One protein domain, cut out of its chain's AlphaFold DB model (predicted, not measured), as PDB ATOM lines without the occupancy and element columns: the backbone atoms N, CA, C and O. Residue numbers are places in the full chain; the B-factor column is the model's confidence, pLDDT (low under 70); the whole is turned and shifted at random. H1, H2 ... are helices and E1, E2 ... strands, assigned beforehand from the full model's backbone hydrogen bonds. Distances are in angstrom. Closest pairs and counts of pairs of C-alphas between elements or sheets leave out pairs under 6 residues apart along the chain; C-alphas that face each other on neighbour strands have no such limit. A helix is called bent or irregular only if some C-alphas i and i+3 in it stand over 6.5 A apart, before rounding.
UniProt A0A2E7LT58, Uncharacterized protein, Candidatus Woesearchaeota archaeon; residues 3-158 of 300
ATOM      1  N   GLN A   3     -15.743 -45.532 -12.601       96.75
ATOM      2  CA  GLN A   3     -14.981 -44.787 -13.599       96.75
ATOM      3  C   GLN A   3     -14.944 -43.309 -13.192       96.75
ATOM      4  O   GLN A   3     -15.975 -42.724 -12.865       96.75
ATOM      5  N   PHE A   4     -13.772 -42.682 -13.256       97.12
ATOM      6  CA  PHE A   4     -13.591 -41.274 -12.929       97.12
ATOM      7  C   PHE A   4     -12.997 -40.526 -14.118       97.12
ATOM      8  O   PHE A   4     -12.350 -41.121 -14.977       97.12
ATOM      9  N   LYS A   5     -13.213 -39.213 -14.138       96.69
ATOM     10  CA  LYS A   5     -12.502 -38.257 -14.988       96.69
ATOM     11  C   LYS A   5     -12.126 -37.020 -14.183       96.69
ATOM     12  O   LYS A   5     -12.794 -36.707 -13.194       96.69
ATOM     13  N   LEU A   6     -11.120 -36.287 -14.648       97.38
ATOM     14  CA  LEU A   6     -10.758 -34.979 -14.111       97.38
ATOM     15  C   LEU A   6     -11.107 -33.880 -15.116       97.38
ATOM     16  O   LEU A   6     -10.713 -33.923 -16.280       97.38
ATOM     17  N   TYR A   7     -11.867 -32.891 -14.653       97.31
ATOM     18  CA  TYR A   7     -12.188 -31.700 -15.431       97.31
ATOM     19  C   TYR A   7     -12.237 -30.484 -14.513       97.31
ATOM     20  O   TYR A   7     -12.968 -30.512 -13.522       97.31
ATOM     21  N   LYS A   8     -11.483 -29.433 -14.849       96.81
ATOM     22  CA  LYS A   8     -11.314 -28.209 -14.053       96.81
ATOM     23  C   LYS A   8     -10.957 -28.523 -12.603       96.81
ATOM     24  O   LYS A   8     -11.664 -28.117 -11.686       96.81
ATOM     25  N   ASP A   9      -9.918 -29.340 -12.433       96.31
ATOM     26  CA  ASP A   9      -9.403 -29.807 -11.139       96.31
ATOM     27  C   ASP A   9     -10.430 -30.530 -10.247       96.31
ATOM     28  O   ASP A   9     -10.259 -30.634  -9.036       96.31
ATOM     29  N   GLN A  10     -11.518 -31.048 -10.824       96.25
ATOM     30  CA  GLN A  10     -12.546 -31.782 -10.088       96.25
ATOM     31  C   GLN A  10     -12.602 -33.236 -10.533       96.25
ATOM     32  O   GLN A  10     -12.764 -33.529 -11.722       96.25
ATOM     33  N   ILE A  11     -12.552 -34.145  -9.557       96.00
ATOM     34  CA  ILE A  11     -12.830 -35.566  -9.766       96.00
ATOM     35  C   ILE A  11     -14.333 -35.719  -9.987       96.00
ATOM     36  O   ILE A  11     -15.145 -35.330  -9.147       96.00
ATOM     37  N   ARG A  12     -14.717 -36.289 -11.126       96.50
ATOM     38  CA  ARG A  12     -16.114 -36.562 -11.472       96.50
ATOM     39  C   ARG A  12     -16.288 -38.042 -11.740       96.50
ATOM     40  O   ARG A  12     -15.523 -38.625 -12.502       96.50
ATOM     41  N   THR A  13     -17.314 -38.631 -11.139       96.56
ATOM     42  CA  THR A  13     -17.730 -39.995 -11.468       96.56
ATOM     43  C   THR A  13     -18.394 -40.029 -12.845       96.56
ATOM     44  O   THR A  13     -19.131 -39.114 -13.218       96.56
ATOM     45  N   LEU A  14     -18.109 -41.082 -13.604       95.62
ATOM     46  CA  LEU A  14     -18.796 -41.457 -14.838       95.62
ATOM     47  C   LEU A  14     -19.756 -42.637 -14.623       95.62
ATOM     48  O   LEU A  14     -20.363 -43.106 -15.580       95.62
ATOM     49  N   GLY A  15     -19.916 -43.083 -13.375       96.88
ATOM     50  CA  GLY A  15     -20.768 -44.203 -12.998       96.88
ATOM     51  C   GLY A  15     -19.994 -45.486 -12.711       96.88
ATOM     52  O   GLY A  15     -18.764 -45.555 -12.805       96.88
ATOM     53  N   GLU A  16     -20.750 -46.501 -12.307       97.31
ATOM     54  CA  GLU A  16     -20.224 -47.843 -12.099       97.31
ATOM     55  C   GLU A  16     -19.995 -48.545 -13.436       97.31
ATOM     56  O   GLU A  16     -20.798 -48.447 -14.361       97.31
ATOM     57  N   VAL A  17     -18.877 -49.256 -13.520       95.19
ATOM     58  CA  VAL A  17     -18.468 -50.040 -14.681       95.19
ATOM     59  C   VAL A  17     -17.900 -51.384 -14.235       95.19
ATOM     60  O   VAL A  17     -17.273 -51.495 -13.170       95.19
ATOM     61  N   ASP A  18     -18.062 -52.393 -15.086       92.62
ATOM     62  CA  ASP A  18     -17.473 -53.721 -14.883       92.62
ATOM     63  C   ASP A  18     -15.954 -53.708 -15.084       92.62
ATOM     64  O   ASP A  18     -15.225 -54.443 -14.420       92.62
ATOM     65  N   ARG A  19     -15.463 -52.835 -15.975       92.31
ATOM     66  CA  ARG A  19     -14.044 -52.640 -16.291       92.31
ATOM     67  C   ARG A  19     -13.770 -51.166 -16.576       92.31
ATOM     68  O   ARG A  19     -14.550 -50.523 -17.266       92.31
ATOM     69  N   LEU A  20     -12.674 -50.631 -16.034       94.31
ATOM     70  CA  LEU A  20     -12.288 -49.238 -16.279       94.31
ATOM     71  C   LEU A  20     -11.782 -49.048 -17.713       94.31
ATOM     72  O   LEU A  20     -10.980 -49.858 -18.193       94.31
ATOM     73  N   GLY A  21     -12.170 -47.935 -18.327       94.38
ATOM     74  CA  GLY A  21     -11.865 -47.589 -19.712       94.38
ATOM     75  C   GLY A  21     -12.990 -47.940 -20.686       94.38
ATOM     76  O   GLY A  21     -14.123 -48.201 -20.288       94.38
ATOM     77  N   LEU A  22     -12.667 -47.932 -21.978       94.00
ATOM     78  CA  LEU A  22     -13.583 -48.285 -23.067       94.00
ATOM     79  C   LEU A  22     -13.127 -49.577 -23.766       94.00
ATOM     80  O   LEU A  22     -11.922 -49.803 -23.873       94.00
ATOM     81  N   PRO A  23     -14.039 -50.412 -24.293       94.62
ATOM     82  CA  PRO A  23     -13.660 -51.486 -25.209       94.62
ATOM     83  C   PRO A  23     -12.945 -50.918 -26.442       94.62
ATOM     84  O   PRO A  23     -13.462 -50.002 -27.083       94.62
ATOM     85  N   TYR A  24     -11.761 -51.440 -26.772       94.19
ATOM     86  CA  TYR A  24     -10.959 -50.943 -27.897       94.19
ATOM     87  C   TYR A  24     -11.676 -51.082 -29.250       94.19
ATOM     88  O   TYR A  24     -11.598 -50.190 -30.089       94.19
ATOM     89  N   ASP A  25     -12.433 -52.162 -29.444       91.56
ATOM     90  CA  ASP A  25     -13.253 -52.425 -30.635       91.56
ATOM     91  C   ASP A  25     -14.427 -51.443 -30.802       91.56
ATOM     92  O   ASP A  25     -14.972 -51.306 -31.896       91.56
ATOM     93  N   LYS A  26     -14.797 -50.736 -29.729       91.88
ATOM     94  CA  LYS A  26     -15.846 -49.708 -29.710       91.88
ATOM     95  C   LYS A  26     -15.280 -48.293 -29.606       91.88
ATOM     96  O   LYS A  26     -16.028 -47.354 -29.334       91.88
ATOM     97  N   LEU A  27     -13.967 -48.127 -29.774       91.12
ATOM     98  CA  LEU A  27     -13.339 -46.821 -29.676       91.12
ATOM     99  C   LEU A  27     -13.668 -45.986 -30.917       91.12
ATOM    100  O   LEU A  27     -13.202 -46.258 -32.021       91.12
ATOM    101  N   GLU A  28     -14.473 -44.948 -30.726       88.75
ATOM    102  CA  GLU A  28     -14.795 -44.008 -31.795       88.75
ATOM    103  C   GLU A  28     -13.600 -43.077 -32.106       88.75
ATOM    104  O   GLU A  28     -12.862 -42.699 -31.187       88.75
ATOM    105  N   PRO A  29     -13.394 -42.661 -33.372       86.00
ATOM    106  CA  PRO A  29     -12.224 -41.878 -33.776       86.00
ATOM    107  C   PRO A  29     -11.998 -40.580 -32.991       86.00
ATOM    108  O   PRO A  29     -10.846 -40.203 -32.801       86.00
ATOM    109  N   GLN A  30     -13.048 -39.918 -32.484       85.69
ATOM    110  CA  GLN A  30     -12.899 -38.662 -31.728       85.69
ATOM    111  C   GLN A  30     -12.177 -38.818 -30.385       85.69
ATOM    112  O   GLN A  30     -11.850 -37.830 -29.731       85.69
ATOM    113  N   TYR A  31     -11.996 -40.053 -29.925       85.50
ATOM    114  CA  TYR A  31     -11.269 -40.338 -28.702       85.50
ATOM    115  C   TYR A  31      -9.751 -40.372 -28.933       85.50
ATOM    116  O   TYR A  31      -8.996 -40.104 -27.997       85.50
ATOM    117  N   ALA A  32      -9.299 -40.655 -30.156       91.25
ATOM    118  CA  ALA A  32      -7.887 -40.633 -30.509       91.25
ATOM    119  C   ALA A  32      -7.362 -39.194 -30.653       91.25
ATOM    120  O   ALA A  32      -8.115 -38.265 -30.936       91.25
ATOM    121  N   LEU A  33      -6.052 -39.018 -30.468       94.69
ATOM    122  CA  LEU A  33      -5.391 -37.767 -30.836       94.69
ATOM    123  C   LEU A  33      -5.153 -37.731 -32.349       94.69
ATOM    124  O   LEU A  33      -4.885 -38.763 -32.971       94.69
ATOM    125  N   ASP A  34      -5.198 -36.534 -32.930       93.25
ATOM    126  CA  ASP A  34      -4.848 -36.333 -34.335       93.25
ATOM    127  C   ASP A  34      -3.382 -36.709 -34.604       93.25
ATOM    128  O   ASP A  34      -2.500 -36.546 -33.757       93.25
ATOM    129  N   LYS A  35      -3.085 -37.191 -35.817       89.31
ATOM    130  CA  LYS A  35      -1.731 -37.654 -36.187       89.31
ATOM    131  C   LYS A  35      -0.653 -36.576 -36.038       89.31
ATOM    132  O   LYS A  35       0.506 -36.901 -35.800       89.31
ATOM    133  N   ASP A  36      -1.018 -35.310 -36.198       93.81
ATOM    134  CA  ASP A  36      -0.151 -34.139 -36.087       93.81
ATOM    135  C   ASP A  36      -0.368 -33.351 -34.783       93.81
ATOM    136  O   ASP A  36       0.056 -32.193 -34.678       93.81
ATOM    137  N   TYR A  37      -0.978 -33.985 -33.773       97.25
ATOM    138  CA  TYR A  37      -1.255 -33.377 -32.478       97.25
ATOM    139  C   TYR A  37      -0.008 -32.713 -31.875       97.25
ATOM    140  O   TYR A  37       1.061 -33.314 -31.733       97.25
ATOM    141  N   SER A  38      -0.163 -31.441 -31.509       97.38
ATOM    142  CA  SER A  38       0.898 -30.580 -30.963       97.38
ATOM    143  C   SER A  38       0.495 -29.884 -29.656       97.38
ATOM    144  O   SER A  38       1.157 -28.948 -29.201       97.38
ATOM    145  N   GLY A  39      -0.617 -30.331 -29.065       97.56
ATOM    146  CA  GLY A  39      -1.165 -29.797 -27.824       97.56
ATOM    147  C   GLY A  39      -0.545 -30.401 -26.563       97.56
ATOM    148  O   GLY A  39       0.449 -31.134 -26.607       97.56
ATOM    149  N   TRP A  40      -1.164 -30.072 -25.429       98.38
ATOM    150  CA  TRP A  40      -0.793 -30.571 -24.110       98.38
ATOM    151  C   TRP A  40      -1.520 -31.869 -23.767       98.38
ATOM    152  O   TRP A  40      -2.747 -31.926 -23.746       98.38
ATOM    153  N   PHE A  41      -0.747 -32.882 -23.400       98.56
ATOM    154  CA  PHE A  41      -1.205 -34.089 -22.739       98.56
ATOM    155  C   PHE A  41      -0.942 -33.959 -21.237       98.56
ATOM    156  O   PHE A  41       0.107 -34.360 -20.727       98.56
ATOM    157  N   SER A  42      -1.875 -33.318 -20.540       98.56
ATOM    158  CA  SER A  42      -1.923 -33.230 -19.080       98.56
ATOM    159  C   SER A  42      -2.427 -34.554 -18.514       98.56
ATOM    160  O   SER A  42      -3.562 -34.948 -18.771       98.56
ATOM    161  N   PHE A  43      -1.593 -35.255 -17.752       98.50
ATOM    162  CA  PHE A  43      -1.903 -36.595 -17.257       98.50
ATOM    163  C   PHE A  43      -1.580 -36.746 -15.772       98.50
ATOM    164  O   PHE A  43      -0.524 -36.313 -15.319       98.50
ATOM    165  N   THR A  44      -2.449 -37.423 -15.021       97.44
ATOM    166  CA  THR A  44      -2.186 -37.883 -13.648       97.44
ATOM    167  C   THR A  44      -2.667 -39.319 -13.449       97.44
ATOM    168  O   THR A  44      -3.385 -39.870 -14.271       97.44
ATOM    169  N   ARG A  45      -2.294 -39.947 -12.338       94.81
ATOM    170  CA  ARG A  45      -2.889 -41.206 -11.879       94.81
ATOM    171  C   ARG A  45      -3.998 -40.947 -10.863       94.81
ATOM    172  O   ARG A  45      -4.058 -39.864 -10.282       94.81
ATOM    173  N   LEU A  46      -4.839 -41.957 -10.643       94.88
ATOM    174  CA  LEU A  46      -5.773 -42.032  -9.511       94.88
ATOM    175  C   LEU A  46      -5.307 -43.001  -8.405       94.88
ATOM    176  O   LEU A  46      -5.923 -43.070  -7.343       94.88
ATOM    177  N   CYS A  47      -4.183 -43.689  -8.630       93.06
ATOM    178  CA  CYS A  47      -3.426 -44.438  -7.629       93.06
ATOM    179  C   CYS A  47      -1.991 -43.912  -7.551       93.06
ATOM    180  O   CYS A  47      -1.377 -43.634  -8.579       93.06
ATOM    181  N   PHE A  48      -1.451 -43.785  -6.338       94.44
ATOM    182  CA  PHE A  48      -0.247 -42.988  -6.094       94.44
ATOM    183  C   PHE A  48       0.875 -43.758  -5.406       94.44
ATOM    184  O   PHE A  48       1.717 -43.136  -4.775       94.44
ATOM    185  N   SER A  49       0.936 -45.092  -5.483       93.31
ATOM    186  CA  SER A  49       2.144 -45.784  -5.021       93.31
ATOM    187  C   SER A  49       3.319 -45.566  -5.970       93.31
ATOM    188  O   SER A  49       3.142 -45.230  -7.139       93.31
ATOM    189  N   LEU A  50       4.536 -45.824  -5.485       93.62
ATOM    190  CA  LEU A  50       5.731 -45.817  -6.329       93.62
ATOM    191  C   LEU A  50       5.563 -46.739  -7.548       93.62
ATOM    192  O   LEU A  50       5.924 -46.361  -8.656       93.62
ATOM    193  N   GLY A  51       4.973 -47.923  -7.342       92.81
ATOM    194  CA  GLY A  51       4.673 -48.865  -8.420       92.81
ATOM    195  C   GLY A  51       3.665 -48.314  -9.419       92.81
ATOM    196  O   GLY A  51       3.894 -48.419 -10.617       92.81
ATOM    197  N   ASP A  52       2.602 -47.659  -8.942       94.12
ATOM    198  CA  ASP A  52       1.593 -47.050  -9.815       94.12
ATOM    199  C   ASP A  52       2.227 -46.003 -10.741       94.12
ATOM    200  O   ASP A  52       2.007 -46.030 -11.950       94.12
ATOM    201  N   TRP A  53       3.081 -45.126 -10.216       96.06
ATOM    202  CA  TRP A  53       3.814 -44.172 -11.053       96.06
ATOM    203  C   TRP A  53       4.833 -44.848 -11.973       96.06
ATOM    204  O   TRP A  53       4.986 -44.448 -13.126       96.06
ATOM    205  N   ALA A  54       5.516 -45.886 -11.496       95.38
ATOM    206  CA  ALA A  54       6.538 -46.573 -12.268       95.38
ATOM    207  C   ALA A  54       5.975 -47.321 -13.484       95.38
ATOM    208  O   ALA A  54       6.570 -47.243 -14.560       95.38
ATOM    209  N   VAL A  55       4.824 -47.994 -13.367       94.81
ATOM    210  CA  VAL A  55       4.268 -48.812 -14.467       94.81
ATOM    211  C   VAL A  55       3.862 -48.002 -15.703       94.81
ATOM    212  O   VAL A  55       3.776 -48.556 -16.793       94.81
ATOM    213  N   ILE A  56       3.653 -46.690 -15.559       96.44
ATOM    214  CA  ILE A  56       3.363 -45.770 -16.675       96.44
ATOM    215  C   ILE A  56       4.547 -44.870 -17.034       96.44
ATOM    216  O   ILE A  56       4.403 -43.968 -17.852       96.44
ATOM    217  N   SER A  57       5.728 -45.090 -16.456       97.44
ATOM    218  CA  SER A  57       6.881 -44.206 -16.675       97.44
ATOM    219  C   SER A  57       7.396 -44.182 -18.121       97.44
ATOM    220  O   SER A  57       7.976 -43.182 -18.539       97.44
ATOM    221  N   GLY A  58       7.107 -45.223 -18.910       97.50
ATOM    222  CA  GLY A  58       7.367 -45.263 -20.354       97.50
ATOM    223  C   GLY A  58       6.347 -44.502 -21.218       97.50
ATOM    224  O   GLY A  58       6.601 -44.278 -22.402       97.50
ATOM    225  N   LEU A  59       5.211 -44.065 -20.653       98.38
ATOM    226  CA  LEU A  59       4.134 -43.383 -21.388       98.38
ATOM    227  C   LEU A  59       4.605 -42.110 -22.122       98.38
ATOM    228  O   LEU A  59       4.278 -41.978 -23.303       98.38
ATOM    229  N   PRO A  60       5.365 -41.181 -21.497       98.62
ATOM    230  CA  PRO A  60       5.763 -39.935 -22.155       98.62
ATOM    231  C   PRO A  60       6.604 -40.157 -23.417       98.62
ATOM    232  O   PRO A  60       6.374 -39.518 -24.442       98.62
ATOM    233  N   GLU A  61       7.560 -41.087 -23.356       98.44
ATOM    234  CA  GLU A  61       8.424 -41.431 -24.487       98.44
ATOM    235  C   GLU A  61       7.617 -42.082 -25.615       98.44
ATOM    236  O   GLU A  61       7.703 -41.648 -26.763       98.44
ATOM    237  N   ALA A  62       6.764 -43.059 -25.287       98.38
ATOM    238  CA  ALA A  62       5.919 -43.741 -26.264       98.38
ATOM    239  C   ALA A  62       4.970 -42.772 -26.997       98.38
ATOM    240  O   ALA A  62       4.840 -42.833 -28.224       98.38
ATOM    241  N   LEU A  63       4.357 -41.831 -26.268       98.44
ATOM    242  CA  LEU A  63       3.528 -40.782 -26.863       98.44
ATOM    243  C   LEU A  63       4.340 -39.857 -27.772       98.44
ATOM    244  O   LEU A  63       3.877 -39.557 -28.868       98.44
ATOM    245  N   LYS A  64       5.546 -39.433 -27.370       98.25
ATOM    246  CA  LYS A  64       6.405 -38.584 -28.215       98.25
ATOM    247  C   LYS A  64       6.922 -39.311 -29.461       98.25
ATOM    248  O   LYS A  64       7.119 -38.661 -30.482       98.25
ATOM    249  N   ILE A  65       7.096 -40.634 -29.432       97.75
ATOM    250  CA  ILE A  65       7.421 -41.410 -30.642       97.75
ATOM    251  C   ILE A  65       6.256 -41.359 -31.643       97.75
ATOM    252  O   ILE A  65       6.482 -41.131 -32.832       97.75
ATOM    253  N   LYS A  66       5.011 -41.538 -31.177       96.88
ATOM    254  CA  LYS A  66       3.814 -41.491 -32.037       96.88
ATOM    255  C   LYS A  66       3.466 -40.071 -32.491       96.88
ATOM    256  O   LYS A  66       3.100 -39.873 -33.648       96.88
ATOM    257  N   TYR A  67       3.595 -39.103 -31.590       97.81
ATOM    258  CA  TYR A  67       3.219 -37.702 -31.763       97.81
ATOM    259  C   TYR A  67       4.416 -36.793 -31.434       97.81
ATOM    260  O   TYR A  67       4.479 -36.227 -30.346       97.81
ATOM    261  N   PRO A  68       5.376 -36.585 -32.355       97.38
ATOM    262  CA  PRO A  68       6.640 -35.897 -32.045       97.38
ATOM    263  C   PRO A  68       6.518 -34.461 -31.519       97.38
ATOM    264  O   PRO A  68       7.448 -33.948 -30.901       97.38
ATOM    265  N   LYS A  69       5.385 -33.796 -31.773       98.31
ATOM    266  CA  LYS A  69       5.116 -32.416 -31.342       98.31
ATOM    267  C   LYS A  69       4.298 -32.330 -30.050       98.31
ATOM    268  O   LYS A  69       4.043 -31.218 -29.591       98.31
ATOM    269  N   ILE A  70       3.871 -33.462 -29.483       98.62
ATOM    270  CA  ILE A  70       3.092 -33.483 -28.245       98.62
ATOM    271  C   ILE A  70       3.906 -32.904 -27.089       98.62
ATOM    272  O   ILE A  70       5.108 -33.171 -26.946       98.62
ATOM    273  N   LYS A  71       3.232 -32.129 -26.239       98.69
ATOM    274  CA  LYS A  71       3.789 -31.650 -24.978       98.69
ATOM    275  C   LYS A  71       3.183 -32.445 -23.833       98.69
ATOM    276  O   LYS A  71       1.967 -32.482 -23.696       98.69
ATOM    277  N   ILE A  72       4.005 -33.081 -23.016       98.75
ATOM    278  CA  ILE A  72       3.573 -33.907 -21.893       98.75
ATOM    279  C   ILE A  72       3.669 -33.089 -20.608       98.75
ATOM    280  O   ILE A  72       4.718 -32.518 -20.305       98.75
ATOM    281  N   ALA A  73       2.588 -33.065 -19.833       98.75
ATOM    282  CA  ALA A  73       2.559 -32.417 -18.531       98.75
ATOM    283  C   ALA A  73       2.102 -33.396 -17.444       98.75
ATOM    284  O   ALA A  73       1.103 -34.097 -17.607       98.75
ATOM    285  N   LEU A  74       2.822 -33.417 -16.323       98.56
ATOM    286  CA  LEU A  74       2.510 -34.236 -15.145       98.56
ATOM    287  C   LEU A  74       2.199 -33.346 -13.932       98.56
ATOM    288  O   LEU A  74       2.675 -32.213 -13.884       98.56
ATOM    289  N   PRO A  75       1.432 -33.803 -12.931       98.19
ATOM    290  CA  PRO A  75       1.031 -32.946 -11.819       98.19
ATOM    291  C   PRO A  75       2.225 -32.553 -10.950       98.19
ATOM    292  O   PRO A  75       3.138 -33.346 -10.714       98.19
ATOM    293  N   SER A  76       2.238 -31.331 -10.432       97.44
ATOM    294  CA  SER A  76       3.154 -30.928  -9.365       97.44
ATOM    295  C   SER A  76       2.759 -31.581  -8.033       97.44
ATOM    296  O   SER A  76       1.630 -32.048  -7.861       97.44
ATOM    297  N   ARG A  77       3.667 -31.559  -7.048       96.31
ATOM    298  CA  ARG A  77       3.347 -31.954  -5.666       96.31
ATOM    299  C   ARG A  77       2.116 -31.208  -5.134       96.31
ATOM    300  O   ARG A  77       1.211 -31.832  -4.589       96.31
ATOM    301  N   LYS A  78       2.063 -29.890  -5.366       97.25
ATOM    302  CA  LYS A  78       0.950 -29.016  -4.964       97.25
ATOM    303  C   LYS A  78      -0.377 -29.470  -5.574       97.25
ATOM    304  O   LYS A  78      -1.392 -29.453  -4.886       97.25
ATOM    305  N   TYR A  79      -0.378 -29.878  -6.845       97.69
ATOM    306  CA  TYR A  79      -1.585 -30.393  -7.487       97.69
ATOM    307  C   TYR A  79      -2.085 -31.669  -6.798       97.69
ATOM    308  O   TYR A  79      -3.251 -31.740  -6.416       97.69
ATOM    309  N   ILE A  80      -1.206 -32.658  -6.591       96.94
ATOM    310  CA  ILE A  80      -1.600 -33.928  -5.961       96.94
ATOM    311  C   ILE A  80      -2.119 -33.683  -4.540       96.94
ATOM    312  O   ILE A  80      -3.162 -34.214  -4.172       96.94
ATOM    313  N   GLU A  81      -1.438 -32.844  -3.762       96.62
ATOM    314  CA  GLU A  81      -1.846 -32.500  -2.398       96.62
ATOM    315  C   GLU A  81      -3.218 -31.812  -2.356       96.62
ATOM    316  O   GLU A  81      -4.080 -32.211  -1.577       96.62
ATOM    317  N   GLN A  82      -3.469 -30.838  -3.235       96.81
ATOM    318  CA  GLN A  82      -4.742 -30.116  -3.254       96.81
ATOM    319  C   GLN A  82      -5.922 -31.013  -3.659       96.81
ATOM    320  O   GLN A  82      -7.006 -30.886  -3.091       96.81
ATOM    321  N   ILE A  83      -5.734 -31.901  -4.641       96.38
ATOM    322  CA  ILE A  83      -6.834 -32.705  -5.199       96.38
ATOM    323  C   ILE A  83      -7.021 -34.029  -4.445       96.38
ATOM    324  O   ILE A  83      -8.151 -34.464  -4.222       96.38
ATOM    325  N   PHE A  84      -5.929 -34.657  -4.009       95.81
ATOM    326  CA  PHE A  84      -5.919 -36.014  -3.455       95.81
ATOM    327  C   PHE A  84      -5.344 -36.108  -2.037       95.81
ATOM    328  O   PHE A  84      -5.330 -37.200  -1.475       95.81
ATOM    329  N   GLY A  85      -4.905 -35.004  -1.422       93.62
ATOM    330  CA  GLY A  85      -4.232 -35.022  -0.115       93.62
ATOM    331  C   GLY A  85      -5.024 -35.716   0.996       93.62
ATOM    332  O   GLY A  85      -4.439 -36.375   1.845       93.62
ATOM    333  N   HIS A  86      -6.355 -35.670   0.943       93.75
ATOM    334  CA  HIS A  86      -7.233 -36.331   1.916       93.75
ATOM    335  C   HIS A  86      -7.218 -37.872   1.854       93.75
ATOM    336  O   HIS A  86      -7.664 -38.512   2.803       93.75
ATOM    337  N   ILE A  87      -6.733 -38.468   0.759       93.06
ATOM    338  CA  ILE A  87      -6.620 -39.927   0.587       93.06
ATOM    339  C   ILE A  87      -5.186 -40.397   0.328       93.06
ATOM    340  O   ILE A  87      -4.953 -41.597   0.218       93.06
ATOM    341  N   ILE A  88      -4.217 -39.487   0.199       92.75
ATOM    342  CA  ILE A  88      -2.893 -39.818  -0.338       92.75
ATOM    343  C   ILE A  88      -2.105 -40.800   0.547       92.75
ATOM    344  O   ILE A  88      -1.340 -41.623   0.041       92.75
ATOM    345  N   ASP A  89      -2.347 -40.782   1.857       90.94
ATOM    346  CA  ASP A  89      -1.605 -41.592   2.827       90.94
ATOM    347  C   ASP A  89      -1.844 -43.101   2.683       90.94
ATOM    348  O   ASP A  89      -1.025 -43.902   3.136       90.94
ATOM    349  N   GLN A  90      -2.904 -43.528   1.987       90.62
ATOM    350  CA  GLN A  90      -3.160 -44.953   1.746       90.62
ATOM    351  C   GLN A  90      -2.105 -45.615   0.839       90.62
ATOM    352  O   GLN A  90      -2.033 -46.842   0.759       90.62
ATOM    353  N   TRP A  91      -1.272 -44.822   0.155       91.12
ATOM    354  CA  TRP A  91      -0.171 -45.320  -0.673       91.12
ATOM    355  C   TRP A  91       1.208 -45.203  -0.009       91.12
ATOM    356  O   TRP A  91       2.212 -45.563  -0.638       91.12
ATOM    357  N   SER A  92       1.273 -44.745   1.244       86.62
ATOM    358  CA  SER A  92       2.513 -44.623   2.017       86.62
ATOM    359  C   SER A  92       3.197 -45.979   2.209       86.62
ATOM    360  O   SER A  92       2.553 -47.026   2.299       86.62
ATOM    361  N   TYR A  93       4.532 -45.976   2.243       81.94
ATOM    362  CA  TYR A  93       5.323 -47.172   2.543       81.94
ATOM    363  C   TYR A  93       6.520 -46.811   3.422       81.94
ATOM    364  O   TYR A  93       7.414 -46.070   3.003       81.94
ATOM    365  N   GLY A  94       6.533 -47.343   4.644       82.50
ATOM    366  CA  GLY A  94       7.493 -46.933   5.665       82.50
ATOM    367  C   GLY A  94       7.349 -45.443   5.976       82.50
ATOM    368  O   GLY A  94       6.241 -44.953   6.171       82.50
ATOM    369  N   SER A  95       8.467 -44.721   5.987       82.50
ATOM    370  CA  SER A  95       8.519 -43.267   6.185       82.50
ATOM    371  C   SER A  95       8.409 -42.452   4.887       82.50
ATOM    372  O   SER A  95       8.563 -41.233   4.926       82.50
ATOM    373  N   ASN A  96       8.183 -43.093   3.734       86.12
ATOM    374  CA  ASN A  96       8.131 -42.394   2.451       86.12
ATOM    375  C   ASN A  96       6.761 -41.749   2.208       86.12
ATOM    376  O   ASN A  96       5.723 -42.379   2.425       86.12
ATOM    377  N   ASN A  97       6.774 -40.520   1.687       91.06
ATOM    378  CA  ASN A  97       5.576 -39.754   1.364       91.06
ATOM    379  C   ASN A  97       5.162 -39.982  -0.108       91.06
ATOM    380  O   ASN A  97       5.963 -39.716  -1.009       91.06
ATOM    381  N   PRO A  98       3.923 -40.428  -0.396       93.38
ATOM    382  CA  PRO A  98       3.489 -40.697  -1.767       93.38
ATOM    383  C   PRO A  98       3.446 -39.477  -2.686       93.38
ATOM    384  O   PRO A  98       3.538 -39.624  -3.906       93.38
ATOM    385  N   LEU A  99       3.374 -38.273  -2.114       94.38
ATOM    386  CA  LEU A  99       3.484 -37.022  -2.859       94.38
ATOM    387  C   LEU A  99       4.847 -36.861  -3.561       94.38
ATOM    388  O   LEU A  99       4.930 -36.132  -4.546       94.38
ATOM    389  N   ASP A 100       5.891 -37.564  -3.104       93.88
ATOM    390  CA  ASP A 100       7.255 -37.499  -3.652       93.88
ATOM    391  C   ASP A 100       7.566 -38.605  -4.675       93.88
ATOM    392  O   ASP A 100       8.612 -38.593  -5.334       93.88
ATOM    393  N   TYR A 101       6.679 -39.589  -4.847       95.31
ATOM    394  CA  TYR A 101       6.955 -40.715  -5.744       95.31
ATOM    395  C   TYR A 101       6.992 -40.317  -7.212       95.31
ATOM    396  O   TYR A 101       7.789 -40.872  -7.967       95.31
ATOM    397  N   ILE A 102       6.183 -39.338  -7.619       95.69
ATOM    398  CA  ILE A 102       6.230 -38.831  -8.991       95.69
ATOM    399  C   ILE A 102       7.604 -38.230  -9.302       95.69
ATOM    400  O   ILE A 102       8.167 -38.508 -10.356       95.69
ATOM    401  N   ASP A 103       8.192 -37.498  -8.354       94.50
ATOM    402  CA  ASP A 103       9.527 -36.928  -8.511       94.50
ATOM    403  C   ASP A 103      10.584 -38.028  -8.452       94.50
ATOM    404  O   ASP A 103      11.517 -38.010  -9.238       94.50
ATOM    405  N   THR A 104      10.403 -39.050  -7.615       95.25
ATOM    406  CA  THR A 104      11.298 -40.218  -7.562       95.25
ATOM    407  C   THR A 104      11.356 -40.978  -8.897       95.25
ATOM    408  O   THR A 104      12.435 -41.398  -9.326       95.25
ATOM    409  N   VAL A 105      10.209 -41.168  -9.556       97.00
ATOM    410  CA  VAL A 105      10.089 -41.934 -10.809       97.00
ATOM    411  C   VAL A 105      10.499 -41.098 -12.020       97.00
ATOM    412  O   VAL A 105      11.291 -41.551 -12.843       97.00
ATOM    413  N   PHE A 106       9.987 -39.874 -12.125       97.38
ATOM    414  CA  PHE A 106      10.115 -39.053 -13.327       97.38
ATOM    415  C   PHE A 106      11.255 -38.037 -13.287       97.38
ATOM    416  O   PHE A 106      11.403 -37.256 -14.231       97.38
ATOM    417  N   LYS A 107      12.080 -38.042 -12.229       95.94
ATOM    418  CA  LYS A 107      13.308 -37.242 -12.184       95.94
ATOM    419  C   LYS A 107      14.103 -37.426 -13.476       95.94
ATOM    420  O   LYS A 107      14.287 -38.555 -13.925       95.94
ATOM    421  N   ASN A 108      14.564 -36.313 -14.040       96.50
ATOM    422  CA  ASN A 108      15.416 -36.255 -15.232       96.50
ATOM    423  C   ASN A 108      14.803 -36.853 -16.508       96.50
ATOM    424  O   ASN A 108      15.516 -37.045 -17.490       96.50
ATOM    425  N   ASN A 109      13.497 -37.136 -16.533       97.75
ATOM    426  CA  ASN A 109      12.842 -37.631 -17.736       97.75
ATOM    427  C   ASN A 109      12.750 -36.504 -18.790       97.75
ATOM    428  O   ASN A 109      12.014 -35.537 -18.577       97.75
ATOM    429  N   PRO A 110      13.446 -36.621 -19.938       97.56
ATOM    430  CA  PRO A 110      13.518 -35.562 -20.946       97.56
ATOM    431  C   PRO A 110      12.233 -35.438 -21.775       97.56
ATOM    432  O   PRO A 110      12.104 -34.529 -22.590       97.56
ATOM    433  N   HIS A 111      11.285 -36.361 -21.603       98.50
ATOM    434  CA  HIS A 111      10.019 -36.374 -22.324       98.50
ATOM    435  C   HIS A 111       8.890 -35.676 -21.561       98.50
ATOM    436  O   HIS A 111       7.765 -35.654 -22.055       98.50
ATOM    437  N   ILE A 112       9.166 -35.113 -20.383       98.50
ATOM    438  CA  ILE A 112       8.213 -34.289 -19.638       98.50
ATOM    439  C   ILE A 112       8.536 -32.824 -19.888       98.50
ATOM    440  O   ILE A 112       9.625 -32.358 -19.574       98.50
ATOM    441  N   ASP A 113       7.557 -32.093 -20.411       98.62
ATOM    442  CA  ASP A 113       7.718 -30.687 -20.772       98.62
ATOM    443  C   ASP A 113       7.290 -29.743 -19.638       98.62
ATOM    444  O   ASP A 113       7.741 -28.599 -19.587       98.62
ATOM    445  N   TYR A 114       6.407 -30.185 -18.732       98.50
ATOM    446  CA  TYR A 114       5.867 -29.314 -17.684       98.50
ATOM    447  C   TYR A 114       5.357 -30.061 -16.441       98.50
ATOM    448  O   TYR A 114       4.833 -31.175 -16.528       98.50
ATOM    449  N   ARG A 115       5.476 -29.417 -15.268       98.00
ATOM    450  CA  ARG A 115       4.840 -29.849 -14.013       98.00
ATOM    451  C   ARG A 115       3.741 -28.871 -13.625       98.00
ATOM    452  O   ARG A 115       4.036 -27.747 -13.233       98.00
ATOM    453  N   PHE A 116       2.491 -29.302 -13.738       98.38
ATOM    454  CA  PHE A 116       1.341 -28.403 -13.670       98.38
ATOM    455  C   PHE A 116       0.751 -28.260 -12.270       98.38
ATOM    456  O   PHE A 116       0.779 -29.188 -11.464       98.38
ATOM    457  N   ASN A 117       0.200 -27.086 -11.996       98.44
ATOM    458  CA  ASN A 117      -0.507 -26.734 -10.776       98.44
ATOM    459  C   ASN A 117      -2.026 -26.676 -11.017       98.44
ATOM    460  O   ASN A 117      -2.471 -26.674 -12.165       98.44
ATOM    461  N   PRO A 118      -2.839 -26.619  -9.946       98.06
ATOM    462  CA  PRO A 118      -4.277 -26.393 -10.078       98.06
ATOM    463  C   PRO A 118      -4.559 -25.098 -10.848       98.06
ATOM    464  O   PRO A 118      -3.941 -24.068 -10.574       98.06
ATOM    465  N   GLY A 119      -5.483 -25.168 -11.801       97.69
ATOM    466  CA  GLY A 119      -5.869 -24.087 -12.701       97.69
ATOM    467  C   GLY A 119      -5.107 -24.048 -14.027       97.69
ATOM    468  O   GLY A 119      -5.526 -23.316 -14.921       97.69
ATOM    469  N   ASP A 120      -4.035 -24.830 -14.193       98.25
ATOM    470  CA  ASP A 120      -3.230 -24.805 -15.424       98.25
ATOM    471  C   ASP A 120      -3.938 -25.491 -16.610       98.25
ATOM    472  O   ASP A 120      -3.689 -25.136 -17.763       98.25
ATOM    473  N   PHE A 121      -4.817 -26.468 -16.346       98.25
ATOM    474  CA  PHE A 121      -5.509 -27.249 -17.376       98.25
ATOM    475  C   PHE A 121      -6.984 -27.507 -17.047       98.25
ATOM    476  O   PHE A 121      -7.333 -27.949 -15.956       98.25
ATOM    477  N   ASP A 122      -7.853 -27.331 -18.047       97.44
ATOM    478  CA  ASP A 122      -9.275 -27.678 -17.944       97.44
ATOM    479  C   ASP A 122      -9.518 -29.192 -18.031       97.44
ATOM    480  O   ASP A 122     -10.413 -29.715 -17.373       97.44
ATOM    481  N   ILE A 123      -8.755 -29.907 -18.860       96.62
ATOM    482  CA  ILE A 123      -8.865 -31.360 -19.041       96.62
ATOM    483  C   ILE A 123      -7.577 -31.988 -18.534       96.62
ATOM    484  O   ILE A 123      -6.490 -31.539 -18.894       96.62
ATOM    485  N   ILE A 124      -7.701 -33.021 -17.705       98.38
ATOM    486  CA  ILE A 124      -6.566 -33.781 -17.186       98.38
ATOM    487  C   ILE A 124      -6.897 -35.256 -17.388       98.38
ATOM    488  O   ILE A 124      -7.858 -35.771 -16.818       98.38
ATOM    489  N   PHE A 125      -6.124 -35.919 -18.237       98.19
ATOM    490  CA  PHE A 125      -6.262 -37.343 -18.495       98.19
ATOM    491  C   PHE A 125      -5.787 -38.160 -17.294       98.19
ATOM    492  O   PHE A 125      -4.951 -37.726 -16.496       98.19
ATOM    493  N   THR A 126      -6.329 -39.364 -17.175       97.56
ATOM    494  CA  THR A 126      -6.047 -40.292 -16.085       97.56
ATOM    495  C   THR A 126      -5.737 -41.692 -16.594       97.56
ATOM    496  O   THR A 126      -5.984 -42.016 -17.752       97.56
ATOM    497  N   ASP A 127      -5.272 -42.580 -15.718       96.31
ATOM    498  CA  ASP A 127      -5.190 -44.015 -16.008       96.31
ATOM    499  C   ASP A 127      -6.555 -44.692 -16.205       96.31
ATOM    500  O   ASP A 127      -6.606 -45.860 -16.585       96.31
ATOM    501  N   HIS A 128      -7.658 -43.978 -15.978       96.94
ATOM    502  CA  HIS A 128      -9.000 -44.422 -16.344       96.94
ATOM    503  C   HIS A 128      -9.341 -44.061 -17.802       96.94
ATOM    504  O   HIS A 128     -10.208 -44.707 -18.398       96.94
ATOM    505  N   ASP A 129      -8.639 -43.097 -18.410       96.81
ATOM    506  CA  ASP A 129      -8.682 -42.809 -19.845       96.81
ATOM    507  C   ASP A 129      -7.836 -43.848 -20.591       96.81
ATOM    508  O   ASP A 129      -6.752 -43.580 -21.109       96.81
ATOM    509  N   ARG A 130      -8.364 -45.073 -20.635       96.44
ATOM    510  CA  ARG A 130      -7.735 -46.243 -21.246       96.44
ATOM    511  C   ARG A 130      -8.717 -47.017 -22.122       96.44
ATOM    512  O   ARG A 130      -9.932 -46.881 -21.977       96.44
ATOM    513  N   ALA A 131      -8.188 -47.823 -23.033       96.00
ATOM    514  CA  ALA A 131      -8.951 -48.705 -23.894       96.00
ATOM    515  C   ALA A 131      -8.483 -50.136 -23.662       96.00
ATOM    516  O   ALA A 131      -7.297 -50.436 -23.790       96.00
ATOM    517  N   TYR A 132      -9.407 -51.006 -23.278       93.38
ATOM    518  CA  TYR A 132      -9.093 -52.383 -22.947       93.38
ATOM    519  C   TYR A 132      -9.446 -53.337 -24.084       93.38
ATOM    520  O   TYR A 132     -10.396 -53.125 -24.837       93.38
ATOM    521  N   THR A 133      -8.689 -54.424 -24.161       89.69
ATOM    522  CA  THR A 133      -8.911 -55.550 -25.071       89.69
ATOM    523  C   THR A 133      -9.294 -56.799 -24.281       89.69
ATOM    524  O   THR A 133      -9.099 -56.861 -23.059       89.69
ATOM    525  N   ASP A 134      -9.795 -57.816 -24.978       86.50
ATOM    526  CA  ASP A 134     -10.004 -59.148 -24.393       86.50
ATOM    527  C   ASP A 134      -8.679 -59.869 -24.107       86.50
ATOM    528  O   ASP A 134      -8.621 -60.732 -23.232       86.50
ATOM    529  N   ASP A 135      -7.593 -59.477 -24.782       84.00
ATOM    530  CA  ASP A 135      -6.247 -59.921 -24.428       84.00
ATOM    531  C   ASP A 135      -5.847 -59.363 -23.053       84.00
ATOM    532  O   ASP A 135      -5.761 -58.147 -22.846       84.00
ATOM    533  N   ILE A 136      -5.611 -60.274 -22.108       78.31
ATOM    534  CA  ILE A 136      -5.199 -59.970 -20.735       78.31
ATOM    535  C   ILE A 136      -3.719 -59.573 -20.628       78.31
ATOM    536  O   ILE A 136      -3.297 -59.129 -19.563       78.31
ATOM    537  N   ASN A 137      -2.944 -59.726 -21.706       84.25
ATOM    538  CA  ASN A 137      -1.513 -59.419 -21.758       84.25
ATOM    539  C   ASN A 137      -1.217 -57.975 -22.195       84.25
ATOM    540  O   ASN A 137      -0.062 -57.639 -22.451       84.25
ATOM    541  N   VAL A 138      -2.240 -57.119 -22.275       91.62
ATOM    542  CA  VAL A 138      -2.080 -55.690 -22.568       91.62
ATOM    543  C   VAL A 138      -1.936 -54.917 -21.261       91.62
ATOM    544  O   VAL A 138      -2.882 -54.802 -20.470       91.62
ATOM    545  N   SER A 139      -0.742 -54.372 -21.042       94.38
ATOM    546  CA  SER A 139      -0.400 -53.593 -19.851       94.38
ATOM    547  C   SER A 139      -1.220 -52.307 -19.740       94.38
ATOM    548  O   SER A 139      -1.755 -51.791 -20.723       94.38
ATOM    549  N   LEU A 140      -1.297 -51.734 -18.539       95.88
ATOM    550  CA  LEU A 140      -1.997 -50.470 -18.311       95.88
ATOM    551  C   LEU A 140      -1.505 -49.338 -19.227       95.88
ATOM    552  O   LEU A 140      -2.320 -48.611 -19.793       95.88
ATOM    553  N   VAL A 141      -0.187 -49.188 -19.389       96.88
ATOM    554  CA  VAL A 141       0.385 -48.145 -20.257       96.88
ATOM    555  C   VAL A 141      -0.026 -48.346 -21.714       96.88
ATOM    556  O   VAL A 141      -0.374 -47.384 -22.389       96.88
ATOM    557  N   GLU A 142      -0.084 -49.589 -22.184       97.06
ATOM    558  CA  GLU A 142      -0.564 -49.909 -23.525       97.06
ATOM    559  C   GLU A 142      -2.057 -49.627 -23.684       97.06
ATOM    560  O   GLU A 142      -2.452 -49.055 -24.692       97.06
ATOM    561  N   GLN A 143      -2.884 -49.937 -22.681       97.25
ATOM    562  CA  GLN A 143      -4.310 -49.594 -22.713       97.25
ATOM    563  C   GLN A 143      -4.526 -48.073 -22.788       97.25
ATOM    564  O   GLN A 143      -5.410 -47.606 -23.510       97.25
ATOM    565  N   ILE A 144      -3.713 -47.280 -22.081       97.88
ATOM    566  CA  ILE A 144      -3.724 -45.811 -22.195       97.88
ATOM    567  C   ILE A 144      -3.314 -45.399 -23.615       97.88
ATOM    568  O   ILE A 144      -4.000 -44.611 -24.256       97.88
ATOM    569  N   LEU A 145      -2.237 -45.965 -24.157       97.81
ATOM    570  CA  LEU A 145      -1.777 -45.663 -25.514       97.81
ATOM    571  C   LEU A 145      -2.839 -45.982 -26.585       97.81
ATOM    572  O   LEU A 145      -3.081 -45.158 -27.469       97.81
ATOM    573  N   LEU A 146      -3.522 -47.129 -26.478       97.06
ATOM    574  CA  LEU A 146      -4.627 -47.503 -27.369       97.06
ATOM    575  C   LEU A 146      -5.747 -46.460 -27.343       97.06
ATOM    576  O   LEU A 146      -6.256 -46.054 -28.389       97.06
ATOM    577  N   ARG A 147      -6.096 -45.966 -26.149       97.06
ATOM    578  CA  ARG A 147      -7.125 -44.934 -25.972       97.06
ATOM    579  C   ARG A 147      -6.811 -43.637 -26.710       97.06
ATOM    580  O   ARG A 147      -7.748 -42.922 -27.066       97.06
ATOM    581  N   PHE A 148      -5.534 -43.345 -26.937       97.12
ATOM    582  CA  PHE A 148      -5.066 -42.128 -27.595       97.12
ATOM    583  C   PHE A 148      -4.553 -42.368 -29.020       97.12
ATOM    584  O   PHE A 148      -3.793 -41.556 -29.542       97.12
ATOM    585  N   GLY A 149      -5.000 -43.439 -29.682       95.38
ATOM    586  CA  GLY A 149      -4.820 -43.629 -31.125       95.38
ATOM    587  C   GLY A 149      -3.607 -44.462 -31.537       95.38
ATOM    588  O   GLY A 149      -3.311 -44.550 -32.732       95.38
ATOM    589  N   LEU A 150      -2.904 -45.090 -30.588       95.81
ATOM    590  CA  LEU A 150      -1.984 -46.168 -30.943       95.81
ATOM    591  C   LEU A 150      -2.783 -47.424 -31.300       95.81
ATOM    592  O   LEU A 150      -3.829 -47.713 -30.727       95.81
ATOM    593  N   THR A 151      -2.272 -48.173 -32.265       93.94
ATOM    594  CA  THR A 151      -2.824 -49.454 -32.708       93.94
ATOM    595  C   THR A 151      -2.047 -50.618 -32.090       93.94
ATOM    596  O   THR A 151      -0.897 -50.434 -31.687       93.94
ATOM    597  N   PRO A 152      -2.593 -51.848 -32.081       93.00
ATOM    598  CA  PRO A 152      -1.831 -53.035 -31.692       93.00
ATOM    599  C   PRO A 152      -0.510 -53.206 -32.461       93.00
ATOM    600  O   PRO A 152       0.465 -53.712 -31.912       93.00
ATOM    601  N   GLU A 153      -0.446 -52.756 -33.720       94.00
ATOM    602  CA  GLU A 153       0.795 -52.757 -34.499       94.00
ATOM    603  C   GLU A 153       1.820 -51.755 -33.946       94.00
ATOM    604  O   GLU A 153       3.001 -52.092 -33.833       94.00
ATOM    605  N   ASP A 154       1.381 -50.550 -33.563       95.44
ATOM    606  CA  ASP A 154       2.246 -49.559 -32.914       95.44
ATOM    607  C   ASP A 154       2.821 -50.111 -31.601       95.44
ATOM    608  O   ASP A 154       4.017 -49.965 -31.355       95.44
ATOM    609  N   LEU A 155       2.008 -50.799 -30.788       94.25
ATOM    610  CA  LEU A 155       2.441 -51.371 -29.502       94.25
ATOM    611  C   LEU A 155       3.540 -52.435 -29.641       94.25
ATOM    612  O   LEU A 155       4.314 -52.652 -28.715       94.25
ATOM    613  N   ASN A 156       3.638 -53.095 -30.797       91.94
ATOM    614  CA  ASN A 156       4.713 -54.054 -31.069       91.94
ATOM    615  C   ASN A 156       6.012 -53.386 -31.548       91.94
ATOM    616  O   ASN A 156       7.056 -54.036 -31.575       91.94
ATOM    617  N   LYS A 157       5.956 -52.110 -31.942       94.56
ATOM    618  CA  LYS A 157       7.098 -51.333 -32.450       94.56
ATOM    619  C   LYS A 157       7.619 -50.321 -31.432       94.56
ATOM    620  O   LYS A 157       8.794 -49.968 -31.475       94.56
ATOM    621  N   ILE A 158       6.750 -49.842 -30.548       96.06
ATOM    622  CA  ILE A 158       7.053 -48.821 -29.551       96.06
ATOM    623  C   ILE A 158       7.198 -49.498 -28.194       96.06
ATOM    624  O   ILE A 158       6.239 -50.033 -27.644       96.06
TER     625      ILE A 158
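This is residues 3 to 158 of the 300 residues of an uncharacterized protein of Candidatus Woesearchaeota archaeon (UniProt A0A2E7LT58). A strongly twisted wall of six strands has H2 and H3 packed on one face; H5 gathers H1, H3 and H4 round it, and H6 packs on H2 with H7 near both. The hairpin E1-E2 makes one edge of the wall, and a long stretch with no named element, residues 17 to 39, leads from it to E3. The printed part has 156 residues with seven named helices and six named strands, in the order E1 E2 E3 H1 H2 E4 H3 H4 H5 E5 E6 H6 H7; the mixed sheet runs E2, E1, E6, E3, E4, E5, and the class is mixed, helices and strands. The whole is compact, with a radius of gyration of the C-alphas of 15.2 A and spans of 42 by 36 by 29 A.

Find C-alpha 3 at (-14.981, -44.787, -13.599), where E1, residues 3 to 7, begins; E2, residues 10 to 16, is 17.9 A long. The other strands are E3, residues 40 to 44, E4, 71 to 75, 13.5 A long, E5, 114 to 116, and E6, 123 to 126. The helices are H1, residues 50 to 55, H2, 59 to 66, H3, 77 to 84, H4, 88 to 91, H5, 98 to 106, 13.4 A long, H6, 140 to 147, and H7, 152 to 157, ending at C-alpha 157 (7.098, -51.333, -32.450).

Start at the hairpin E1 and E2, antiparallel, with N 5 and O 12 2.9 A apart. E1 and E6 are antiparallel (N 124 and O 6, 3.5 A). The parallel pairs are E6 and E3 (N 125 and O 42, 2.8 A), E3 and E4 (N 41 and O 71, 2.8 A), and E4 and E5 (N 116 and O 74, 2.9 A). Two strand-helix-strand units, parallel neighbour strands with helices between, are E3, H1 H2, E4, with a right-handed crossover, and E4, H3 H4 H5, E5. On the same face are H2, 9.5 A in height over the sheet, and H3, 7.7 A. H5, the hub, only grazes the sheet; it touches H1 (C-alphas of Leu 50 and Tyr 101, the closest, 5.3 A), H3 (Arg 77 and Leu 99, 5.8 A) and H4 (Trp 91 and Pro 98, 6.0 A). H2 touches H6 (closest C-alphas Leu 59 and Val 141, 6.2 A), at a steep tilt of 38 degrees, only just. H6 and H7 are close but not clearly touching, 6.8 A between the C-alphas of Glu 142 and Leu 155. H5 is irregular, only just: C-alphas 99 and 102 are 7.0 A apart. Every O i to N i+4 pair is within hydrogen-bond range in H1, H2, H3 and H6, 3 of 5 in H5 and 1 of 2 in H7; H4 is too short for one.

The C-alphas of Pro 29 and Ser 95, the two farthest apart, are 45.0 A apart. The printed part has no cut. The links E2 to E3 and E6 to H6 are long; residues 22 to 23 of the first pair with 131 to 132 of the second, parallel. No printed residue is under 70 in pLDDT.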